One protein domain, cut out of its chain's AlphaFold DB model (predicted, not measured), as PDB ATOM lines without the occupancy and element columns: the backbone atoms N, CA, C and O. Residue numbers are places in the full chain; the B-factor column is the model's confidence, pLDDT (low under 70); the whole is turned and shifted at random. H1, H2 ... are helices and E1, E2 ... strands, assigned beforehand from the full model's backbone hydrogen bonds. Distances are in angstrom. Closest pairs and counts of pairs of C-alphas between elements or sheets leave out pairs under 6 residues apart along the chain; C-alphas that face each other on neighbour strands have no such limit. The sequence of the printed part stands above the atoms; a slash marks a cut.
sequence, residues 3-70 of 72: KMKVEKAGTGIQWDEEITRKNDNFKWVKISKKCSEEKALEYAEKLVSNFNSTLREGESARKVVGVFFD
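AT A GLANCE: This is residues 3 to 70 of the 72 residues of an uncharacterized protein of Bacillus thuringiensis serovar subtoxicus (UniProt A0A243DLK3). A strongly twisted sheet of three strands has one helix, H1, packed over one face, and the small hairpin of E3 and E4 packs on H1 through E3. The 68 printed residues run E1, E2, E3, E4, H1, E5; the larger sheet, order E2 - E1 - E5, is antiparallel. The class is mixed, in two layers, compact, with a radius of gyration of the C-alphas of 12.3 A and spans of 35 by 25 by 15 A.

HOW THE PARTS SIT: E1, residues 3 to 8, is antiparallel to E2, residues 14 to 18, in a hairpin (N 4 to O 17, 2.8 A), and to E5, residues 62 to 69 (N 5 to O 66, 2.8 A). E2 runs on into E3, residues 20 to 22, at 49 degrees. E3 and E4, residues 28 to 30, form an antiparallel hairpin, with N 29 and O 21 2.8 A apart. H1, residues 37 to 53, is on the larger sheet at a height of 8.2 A, over E1 and E5, and only just along the strands, at 28 degrees to E5 on the local plane. The closest C-alphas of H1 and E5 are those of Leu 41 and Val 67, 5.9 A; of H1 and E3, Tyr 43 and Arg 21, 6.8 A. In H1 every O i to N i+4 pair is within hydrogen-bond range.

IN THESE COORDINATES: E1 begins at C-alpha 3 (42.244, 51.621, -8.443). H1 measures 23.9 A. E5, 20.1 A, bends by 60 degrees at residue 65 and ends at C-alpha 69 (39.077, 56.330, -6.268).

THE WHOLE: The C-alphas farthest apart, Lys 34 and Glu 57, are 37.5 A apart. The printed part has no cut and no long link, and no printed residue is under 70 in pLDDT.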
ATOM      1  N   LYS A   3      41.055  52.452  -8.619       96.75
ATOM      2  CA  LYS A   3      42.244  51.621  -8.443       96.75
ATOM      3  C   LYS A   3      42.004  50.584  -7.349       96.75
ATOM      4  O   LYS A   3      41.151  50.767  -6.481       96.75
ATOM      5  N   MET A   4      42.753  49.494  -7.410       96.81
ATOM      6  CA  MET A   4      42.799  48.459  -6.386       96.81
ATOM      7  C   MET A   4      44.181  48.413  -5.753       96.81
ATOM      8  O   MET A   4      45.192  48.538  -6.442       96.81
ATOM      9  N   LYS A   5      44.216  48.187  -4.443       97.31
ATOM     10  CA  LYS A   5      45.411  47.755  -3.732       97.31
ATOM     11  C   LYS A   5      45.499  46.244  -3.870       97.31
ATOM     12  O   LYS A   5      44.578  45.543  -3.449       97.31
ATOM     13  N   VAL A   6      46.582  45.738  -4.443       96.81
ATOM     14  CA  VAL A   6      46.832  44.298  -4.550       96.81
ATOM     15  C   VAL A   6      48.051  43.907  -3.742       96.81
ATOM     16  O   VAL A   6      49.002  44.672  -3.625       96.81
ATOM     17  N   GLU A   7      48.015  42.702  -3.188       96.19
ATOM     18  CA  GLU A   7      49.136  42.096  -2.476       96.19
ATOM     19  C   GLU A   7      49.570  40.817  -3.182       96.19
ATOM     20  O   GLU A   7      48.734  39.972  -3.518       96.19
ATOM     21  N   LYS A   8      50.883  40.633  -3.345       95.25
ATOM     22  CA  LYS A   8      51.457  39.337  -3.716       95.25
ATOM     23  C   LYS A   8      51.267  38.365  -2.551       95.25
ATOM     24  O   LYS A   8      51.815  38.577  -1.464       95.25
ATOM     25  N   ALA A   9      50.497  37.307  -2.793       88.75
ATOM     26  CA  ALA A   9      50.000  36.398  -1.768       88.75
ATOM     27  C   ALA A   9      51.127  35.904  -0.845       88.75
ATOM     28  O   ALA A   9      52.114  35.332  -1.303       88.75
ATOM     29  N   GLY A  10      50.976  36.154   0.459       84.31
ATOM     30  CA  GLY A  10      51.889  35.662   1.493       84.31
ATOM     31  C   GLY A  10      53.212  36.421   1.633       84.31
ATOM     32  O   GLY A  10      54.059  35.986   2.405       84.31
ATOM     33  N   THR A  11      53.411  37.539   0.922       90.00
ATOM     34  CA  THR A  11      54.684  38.293   0.969       90.00
ATOM     35  C   THR A  11      54.577  39.677   1.604       90.00
ATOM     36  O   THR A  11      55.601  40.280   1.906       90.00
ATOM     37  N   GLY A  12      53.361  40.214   1.766       89.38
ATOM     38  CA  GLY A  12      53.143  41.594   2.222       89.38
ATOM     39  C   GLY A  12      53.551  42.674   1.209       89.38
ATOM     40  O   GLY A  12      53.366  43.858   1.474       89.38
ATOM     41  N   ILE A  13      54.080  42.296   0.039       94.69
ATOM     42  CA  ILE A  13      54.408  43.232  -1.040       94.69
ATOM     43  C   ILE A  13      53.102  43.698  -1.682       94.69
ATOM     44  O   ILE A  13      52.363  42.877  -2.231       94.69
ATOM     45  N   GLN A  14      52.846  45.007  -1.631       96.50
ATOM     46  CA  GLN A  14      51.625  45.626  -2.140       96.50
ATOM     47  C   GLN A  14      51.911  46.709  -3.179       96.50
ATOM     48  O   GLN A  14      52.890  47.445  -3.068       96.50
ATOM     49  N   TRP A  15      51.028  46.833  -4.164       96.44
ATOM     50  CA  TRP A  15      51.062  47.899  -5.165       96.44
ATOM     51  C   TRP A  15      49.648  48.248  -5.624       96.44
ATOM     52  O   TRP A  15      48.678  47.561  -5.289       96.44
ATOM     53  N   ASP A  16      49.539  49.344  -6.367       96.50
ATOM     54  CA  ASP A  16      48.265  49.865  -6.842       96.50
ATOM     55  C   ASP A  16      48.097  49.510  -8.324       96.50
ATOM     56  O   ASP A  16      49.011  49.712  -9.125       96.50
ATOM     57  N   GLU A  17      46.927  49.002  -8.704       94.81
ATOM     58  CA  GLU A  17      46.583  48.683 -10.093       94.81
ATOM     59  C   GLU A  17      45.267  49.343 -10.509       94.81
ATOM     60  O   GLU A  17      44.374  49.580  -9.696       94.81
ATOM     61  N   GLU A  18      45.129  49.644 -11.798       95.06
ATOM     62  CA  GLU A  18      43.883  50.174 -12.351       95.06
ATOM     63  C   GLU A  18      42.799  49.088 -12.408       95.06
ATOM     64  O   GLU A  18      43.037  47.977 -12.888       95.06
ATOM     65  N   ILE A  19      41.569  49.425 -12.005       95.12
ATOM     66  CA  ILE A  19      40.440  48.498 -12.144       95.12
ATOM     67  C   ILE A  19      39.861  48.630 -13.555       95.12
ATOM     68  O   ILE A  19      39.293  49.663 -13.936       95.12
ATOM     69  N   THR A  20      39.980  47.554 -14.333       93.94
ATOM     70  CA  THR A  20      39.441  47.454 -15.693       93.94
ATOM     71  C   THR A  20      38.478  46.280 -15.828       93.94
ATOM     72  O   THR A  20      38.563  45.286 -15.112       93.94
ATOM     73  N   ARG A  21      37.535  46.395 -16.765       89.94
ATOM     74  CA  ARG A  21      36.596  45.325 -17.126       89.94
ATOM     75  C   ARG A  21      36.562  45.131 -18.634       89.94
ATOM     76  O   ARG A  21      36.794  46.086 -19.370       89.94
ATOM     77  N   LYS A  22      36.213  43.935 -19.107       87.62
ATOM     78  CA  LYS A  22      35.868  43.738 -20.520       87.62
ATOM     79  C   LYS A  22      34.488  44.338 -20.800       87.62
ATOM     80  O   LYS A  22      33.556  44.114 -20.032       87.62
ATOM     81  N   ASN A  23      34.370  45.124 -21.867       87.81
ATOM     82  CA  ASN A  23      33.075  45.548 -22.405       87.81
ATOM     83  C   ASN A  23      32.513  44.506 -23.389       87.81
ATOM     84  O   ASN A  23      33.153  43.487 -23.644       87.81
ATOM     85  N   ASP A  24      31.353  44.794 -23.983       88.81
ATOM     86  CA  ASP A  24      30.671  43.906 -24.944       88.81
ATOM     87  C   ASP A  24      31.521  43.591 -26.189       88.81
ATOM     88  O   ASP A  24      31.346  42.560 -26.829       88.81
ATOM     89  N   ASN A  25      32.509  44.440 -26.492       91.94
ATOM     90  CA  ASN A  25      33.477  44.245 -27.574       91.94
ATOM     91  C   ASN A  25      34.761  43.529 -27.113       91.94
ATOM     92  O   ASN A  25      35.785  43.606 -27.793       91.94
ATOM     93  N   PHE A  26      34.749  42.896 -25.936       85.94
ATOM     94  CA  PHE A  26      35.890  42.220 -25.307       85.94
ATOM     95  C   PHE A  26      37.125  43.106 -25.071       85.94
ATOM     96  O   PHE A  26      38.211  42.595 -24.786       85.94
ATOM     97  N   LYS A  27      36.979  44.435 -25.140       90.88
ATOM     98  CA  LYS A  27      38.058  45.386 -24.857       90.88
ATOM     99  C   LYS A  27      38.093  45.701 -23.371       90.88
ATOM    100  O   LYS A  27      37.054  45.953 -22.761       90.88
ATOM    101  N   TRP A  28      39.294  45.727 -22.803       89.44
ATOM    102  CA  TRP A  28      39.509  46.212 -21.446       89.44
ATOM    103  C   TRP A  28      39.263  47.718 -21.394       89.44
ATOM    104  O   TRP A  28      39.881  48.489 -22.127       89.44
ATOM    105  N   VAL A  29      38.330  48.127 -20.544       92.12
ATOM    106  CA  VAL A  29      37.948  49.519 -20.332       92.12
ATOM    107  C   VAL A  29      37.997  49.852 -18.849       92.12
ATOM    108  O   VAL A  29      37.721  49.002 -17.997       92.12
ATOM    109  N   LYS A  30      38.324  51.107 -18.540       92.06
ATOM    110  CA  LYS A  30      38.289  51.640 -17.175       92.06
ATOM    111  C   LYS A  30      36.853  51.629 -16.649       92.06
ATOM    112  O   LYS A  30      35.907  51.877 -17.404       92.06
ATOM    113  N   ILE A  31      36.676  51.354 -15.359       92.75
ATOM    114  CA  ILE A  31      35.353  51.445 -14.732       92.75
ATOM    115  C   ILE A  31      34.956  52.912 -14.489       92.75
ATOM    116  O   ILE A  31      35.802  53.787 -14.297       92.75
ATOM    117  N   SER A  32      33.652  53.196 -14.536       90.00
ATOM    118  CA  SER A  32      33.106  54.559 -14.430       90.00
ATOM    119  C   SER A  32      33.424  55.215 -13.081       90.00
ATOM    120  O   SER A  32      33.323  54.561 -12.047       90.00
ATOM    121  N   LYS A  33      33.689  56.533 -13.061       89.38
ATOM    122  CA  LYS A  33      33.797  57.323 -11.812       89.38
ATOM    123  C   LYS A  33      32.533  57.243 -10.951       89.38
ATOM    124  O   LYS A  33      32.632  57.280  -9.736       89.38
ATOM    125  N   LYS A  34      31.359  57.079 -11.571       91.56
ATOM    126  CA  LYS A  34      30.069  56.930 -10.870       91.56
ATOM    127  C   LYS A  34      29.817  55.509 -10.342       91.56
ATOM    128  O   LYS A  34      28.730  55.234  -9.844       91.56
ATOM    129  N   CYS A  35      30.761  54.585 -10.522       91.75
ATOM    130  CA  CYS A  35      30.688  53.257  -9.920       91.75
ATOM    131  C   CYS A  35      30.768  53.379  -8.391       91.75
ATOM    132  O   CYS A  35      31.501  54.234  -7.898       91.75
ATOM    133  N   SER A  36      30.031  52.543  -7.658       94.50
ATOM    134  CA  SER A  36      30.165  52.437  -6.202       94.50
ATOM    135  C   SER A  36      31.427  51.660  -5.828       94.50
ATOM    136  O   SER A  36      31.941  50.884  -6.638       94.50
ATOM    137  N   GLU A  37      31.886  51.843  -4.592       94.31
ATOM    138  CA  GLU A  37      33.034  51.125  -4.033       94.31
ATOM    139  C   GLU A  37      32.818  49.609  -4.033       94.31
ATOM    140  O   GLU A  37      33.672  48.872  -4.506       94.31
ATOM    141  N   GLU A  38      31.629  49.147  -3.635       95.88
ATOM    142  CA  GLU A  38      31.253  47.725  -3.662       95.88
ATOM    143  C   GLU A  38      31.381  47.117  -5.065       95.88
ATOM    144  O   GLU A  38      31.969  46.053  -5.246       95.88
ATOM    145  N   LYS A  39      30.884  47.818  -6.092       95.12
ATOM    146  CA  LYS A  39      31.028  47.364  -7.481       95.12
ATOM    147  C   LYS A  39      32.474  47.436  -7.961       95.12
ATOM    148  O   LYS A  39      32.890  46.591  -8.749       95.12
ATOM    149  N   ALA A  40      33.239  48.440  -7.532       95.62
ATOM    150  CA  ALA A  40      34.658  48.520  -7.852       95.62
ATOM    151  C   ALA A  40      35.424  47.338  -7.239       95.62
ATOM    152  O   ALA A  40      36.250  46.743  -7.929       95.62
ATOM    153  N   LEU A  41      35.092  46.954  -6.003       96.56
ATOM    154  CA  LEU A  41      35.637  45.780  -5.328       96.56
ATOM    155  C   LEU A  41      35.286  44.493  -6.079       96.56
ATOM    156  O   LEU A  41      36.187  43.732  -6.412       96.56
ATOM    157  N   GLU A  42      34.021  44.304  -6.462       96.00
ATOM    158  CA  GLU A  42      33.593  43.142  -7.253       96.00
ATOM    159  C   GLU A  42      34.377  43.030  -8.579       96.00
ATOM    160  O   GLU A  42      34.799  41.945  -8.989       96.00
ATOM    161  N   TYR A  43      34.609  44.157  -9.265       95.56
ATOM    162  CA  TYR A  43      35.420  44.173 -10.484       95.56
ATOM    163  C   TYR A  43      36.898  43.873 -10.216       95.56
ATOM    164  O   TYR A  43      37.506  43.136 -10.993       95.56
ATOM    165  N   ALA A  44      37.468  44.412  -9.138       96.25
ATOM    166  CA  ALA A  44      38.843  44.138  -8.731       96.25
ATOM    167  C   ALA A  44      39.047  42.650  -8.410       96.25
ATOM    168  O   ALA A  44      39.991  42.032  -8.901       96.25
ATOM    169  N   GLU A  45      38.127  42.044  -7.655       95.56
ATOM    170  CA  GLU A  45      38.164  40.621  -7.313       95.56
ATOM    171  C   GLU A  45      38.076  39.741  -8.559       95.56
ATOM    172  O   GLU A  45      38.866  38.810  -8.714       95.56
ATOM    173  N   LYS A  46      37.184  40.070  -9.501       94.81
ATOM    174  CA  LYS A  46      37.095  39.372 -10.794       94.81
ATOM    175  C   LYS A  46      38.378  39.498 -11.610       94.81
ATOM    176  O   LYS A  46      38.815  38.516 -12.211       94.81
ATOM    177  N   LEU A  47      38.985  40.684 -11.637       93.50
ATOM    178  CA  LEU A  47      40.228  40.935 -12.363       93.50
ATOM    179  C   LEU A  47      41.381  40.107 -11.784       93.50
ATOM    180  O   LEU A  47      42.063  39.402 -12.530       93.50
ATOM    181  N   VAL A  48      41.551  40.130 -10.460       94.50
ATOM    182  CA  VAL A  48      42.568  39.338  -9.756       94.50
ATOM    183  C   VAL A  48      42.294  37.841  -9.870       94.50
ATOM    184  O   VAL A  48      43.223  37.073 -10.101       94.50
ATOM    185  N   SER A  49      41.036  37.407  -9.781       94.44
ATOM    186  CA  SER A  49      40.667  36.004  -9.982       94.44
ATOM    187  C   SER A  49      41.013  35.530 -11.391       94.44
ATOM    188  O   SER A  49      41.549  34.436 -11.541       94.44
ATOM    189  N   ASN A  50      40.744  36.342 -12.418       92.31
ATOM    190  CA  ASN A  50      41.099  36.015 -13.798       92.31
ATOM    191  C   ASN A  50      42.622  35.994 -14.001       92.31
ATOM    192  O   ASN A  50      43.133  35.118 -14.692       92.31
ATOM    193  N   PHE A  51      43.356  36.929 -13.389       92.19
ATOM    194  CA  PHE A  51      44.820  36.887 -13.377       92.19
ATOM    195  C   PHE A  51      45.311  35.572 -12.757       92.19
ATOM    196  O   PHE A  51      46.034  34.820 -13.410       92.19
ATOM    197  N   ASN A  52      44.829  35.249 -11.554       93.94
ATOM    198  CA  ASN A  52      45.199  34.044 -10.818       93.94
ATOM    199  C   ASN A  52      44.848  32.751 -11.577       93.94
ATOM    200  O   ASN A  52      45.614  31.795 -11.528       93.94
ATOM    201  N   SER A  53      43.738  32.714 -12.321       93.81
ATOM    202  CA  SER A  53      43.370  31.546 -13.136       93.81
ATOM    203  C   SER A  53      44.241  31.365 -14.384       93.81
ATOM    204  O   SER A  53      44.209  30.305 -14.999       93.81
ATOM    205  N   THR A  54      44.989  32.398 -14.781       92.50
ATOM    206  CA  THR A  54      45.889  32.390 -15.950       92.50
ATOM    207  C   THR A  54      47.369  32.488 -15.577       92.50
ATOM    208  O   THR A  54      48.195  32.744 -16.454       92.50
ATOM    209  N   LEU A  55      47.696  32.294 -14.293       91.75
ATOM    210  CA  LEU A  55      49.063  32.341 -13.780       91.75
ATOM    211  C   LEU A  55      49.977  31.409 -14.566       91.75
ATOM    212  O   LEU A  55      49.689  30.223 -14.742       91.75
ATOM    213  N   ARG A  56      51.104  31.955 -15.007       92.25
ATOM    214  CA  ARG A  56      52.172  31.190 -15.646       92.25
ATOM    215  C   ARG A  56      53.175  30.700 -14.610       92.25
ATOM    216  O   ARG A  56      53.236  31.193 -13.484       92.25
ATOM    217  N   GLU A  57      53.991  29.730 -15.008       89.94
ATOM    218  CA  GLU A  57      55.100  29.257 -14.183       89.94
ATOM    219  C   GLU A  57      56.031  30.425 -13.811       89.94
ATOM    220  O   GLU A  57      56.417  31.223 -14.665       89.94
ATOM    221  N   GLY A  58      56.347  30.558 -12.520       85.44
ATOM    222  CA  GLY A  58      57.156  31.658 -11.981       85.44
ATOM    223  C   GLY A  58      56.373  32.922 -11.600       85.44
ATOM    224  O   GLY A  58      56.922  33.789 -10.916       85.44
ATOM    225  N   GLU A  59      55.094  33.033 -11.965       88.94
ATOM    226  CA  GLU A  59      54.228  34.093 -11.449       88.94
ATOM    227  C   GLU A  59      53.690  33.743 -10.057       88.94
ATOM    228  O   GLU A  59      53.663  32.592  -9.625       88.94
ATOM    229  N   SER A  60      53.269  34.761  -9.308       90.50
ATOM    230  CA  SER A  60      52.699  34.577  -7.974       90.50
ATOM    231  C   SER A  60      51.279  35.095  -7.922       90.50
ATOM    232  O   SER A  60      50.979  36.166  -8.458       90.50
ATOM    233  N   ALA A  61      50.433  34.348  -7.216       94.56
ATOM    234  CA  ALA A  61      49.064  34.741  -6.960       94.56
ATOM    235  C   ALA A  61      48.990  36.089  -6.241       94.56
ATOM    236  O   ALA A  61      49.884  36.487  -5.483       94.56
ATOM    237  N   ARG A  62      47.886  36.784  -6.485       95.00
ATOM    238  CA  ARG A  62      47.592  38.095  -5.912       95.00
ATOM    239  C   ARG A  62      46.268  38.041  -5.165       95.00
ATOM    240  O   ARG A  62      45.423  37.196  -5.459       95.00
ATOM    241  N   LYS A  63      46.065  38.961  -4.228       95.44
ATOM    242  CA  LYS A  63      44.759  39.213  -3.604       95.44
ATOM    243  C   LYS A  63      44.452  40.703  -3.618       95.44
ATOM    244  O   LYS A  63      45.370  41.520  -3.536       95.44
ATOM    245  N   VAL A  64      43.170  41.041  -3.697       96.19
ATOM    246  CA  VAL A  64      42.703  42.414  -3.491       96.19
ATOM    247  C   VAL A  64      42.728  42.707  -1.993       96.19
ATOM    248  O   VAL A  64      42.247  41.908  -1.195       96.19
ATOM    249  N   VAL A  65      43.328  43.831  -1.614       96.00
ATOM    250  CA  VAL A  65      43.373  44.333  -0.230       96.00
ATOM    251  C   VAL A  65      42.323  45.422  -0.017       96.00
ATOM    252  O   VAL A  65      41.783  45.560   1.073       96.00
ATOM    253  N   GLY A  66      42.015  46.184  -1.064       96.12
ATOM    254  CA  GLY A  66      40.991  47.219  -1.040       96.12
ATOM    255  C   GLY A  66      40.894  47.929  -2.382       96.12
ATOM    256  O   GLY A  66      41.692  47.683  -3.291       96.12
ATOM    257  N   VAL A  67      39.926  48.829  -2.500       97.06
ATOM    258  CA  VAL A  67      39.727  49.669  -3.683       97.06
ATOM    259  C   VAL A  67      39.590  51.125  -3.268       97.06
ATOM    260  O   VAL A  67      39.155  51.423  -2.162       97.06
ATOM    261  N   PHE A  68      39.989  52.040  -4.141       95.81
ATOM    262  CA  PHE A  68      39.888  53.473  -3.892       95.81
ATOM    263  C   PHE A  68      39.735  54.235  -5.205       95.81
ATOM    264  O   PHE A  68      40.115  53.759  -6.280       95.81
ATOM    265  N   PHE A  69      39.167  55.435  -5.126       94.12
ATOM    266  CA  PHE A  69      39.077  56.330  -6.268       94.12
ATOM    267  C   PHE A  69      40.211  57.356  -6.226       94.12
ATOM    268  O   PHE A  69      40.285  58.166  -5.310       94.12
ATOM    269  N   ASP A  70      41.086  57.330  -7.228       91.44
ATOM    270  CA  ASP A  70      42.182  58.287  -7.390       91.44
ATOM    271  C   ASP A  70      41.739  59.453  -8.279       91.44
ATOM    272  O   ASP A  70      41.599  59.263  -9.481       91.44
TER     273      ASP A  70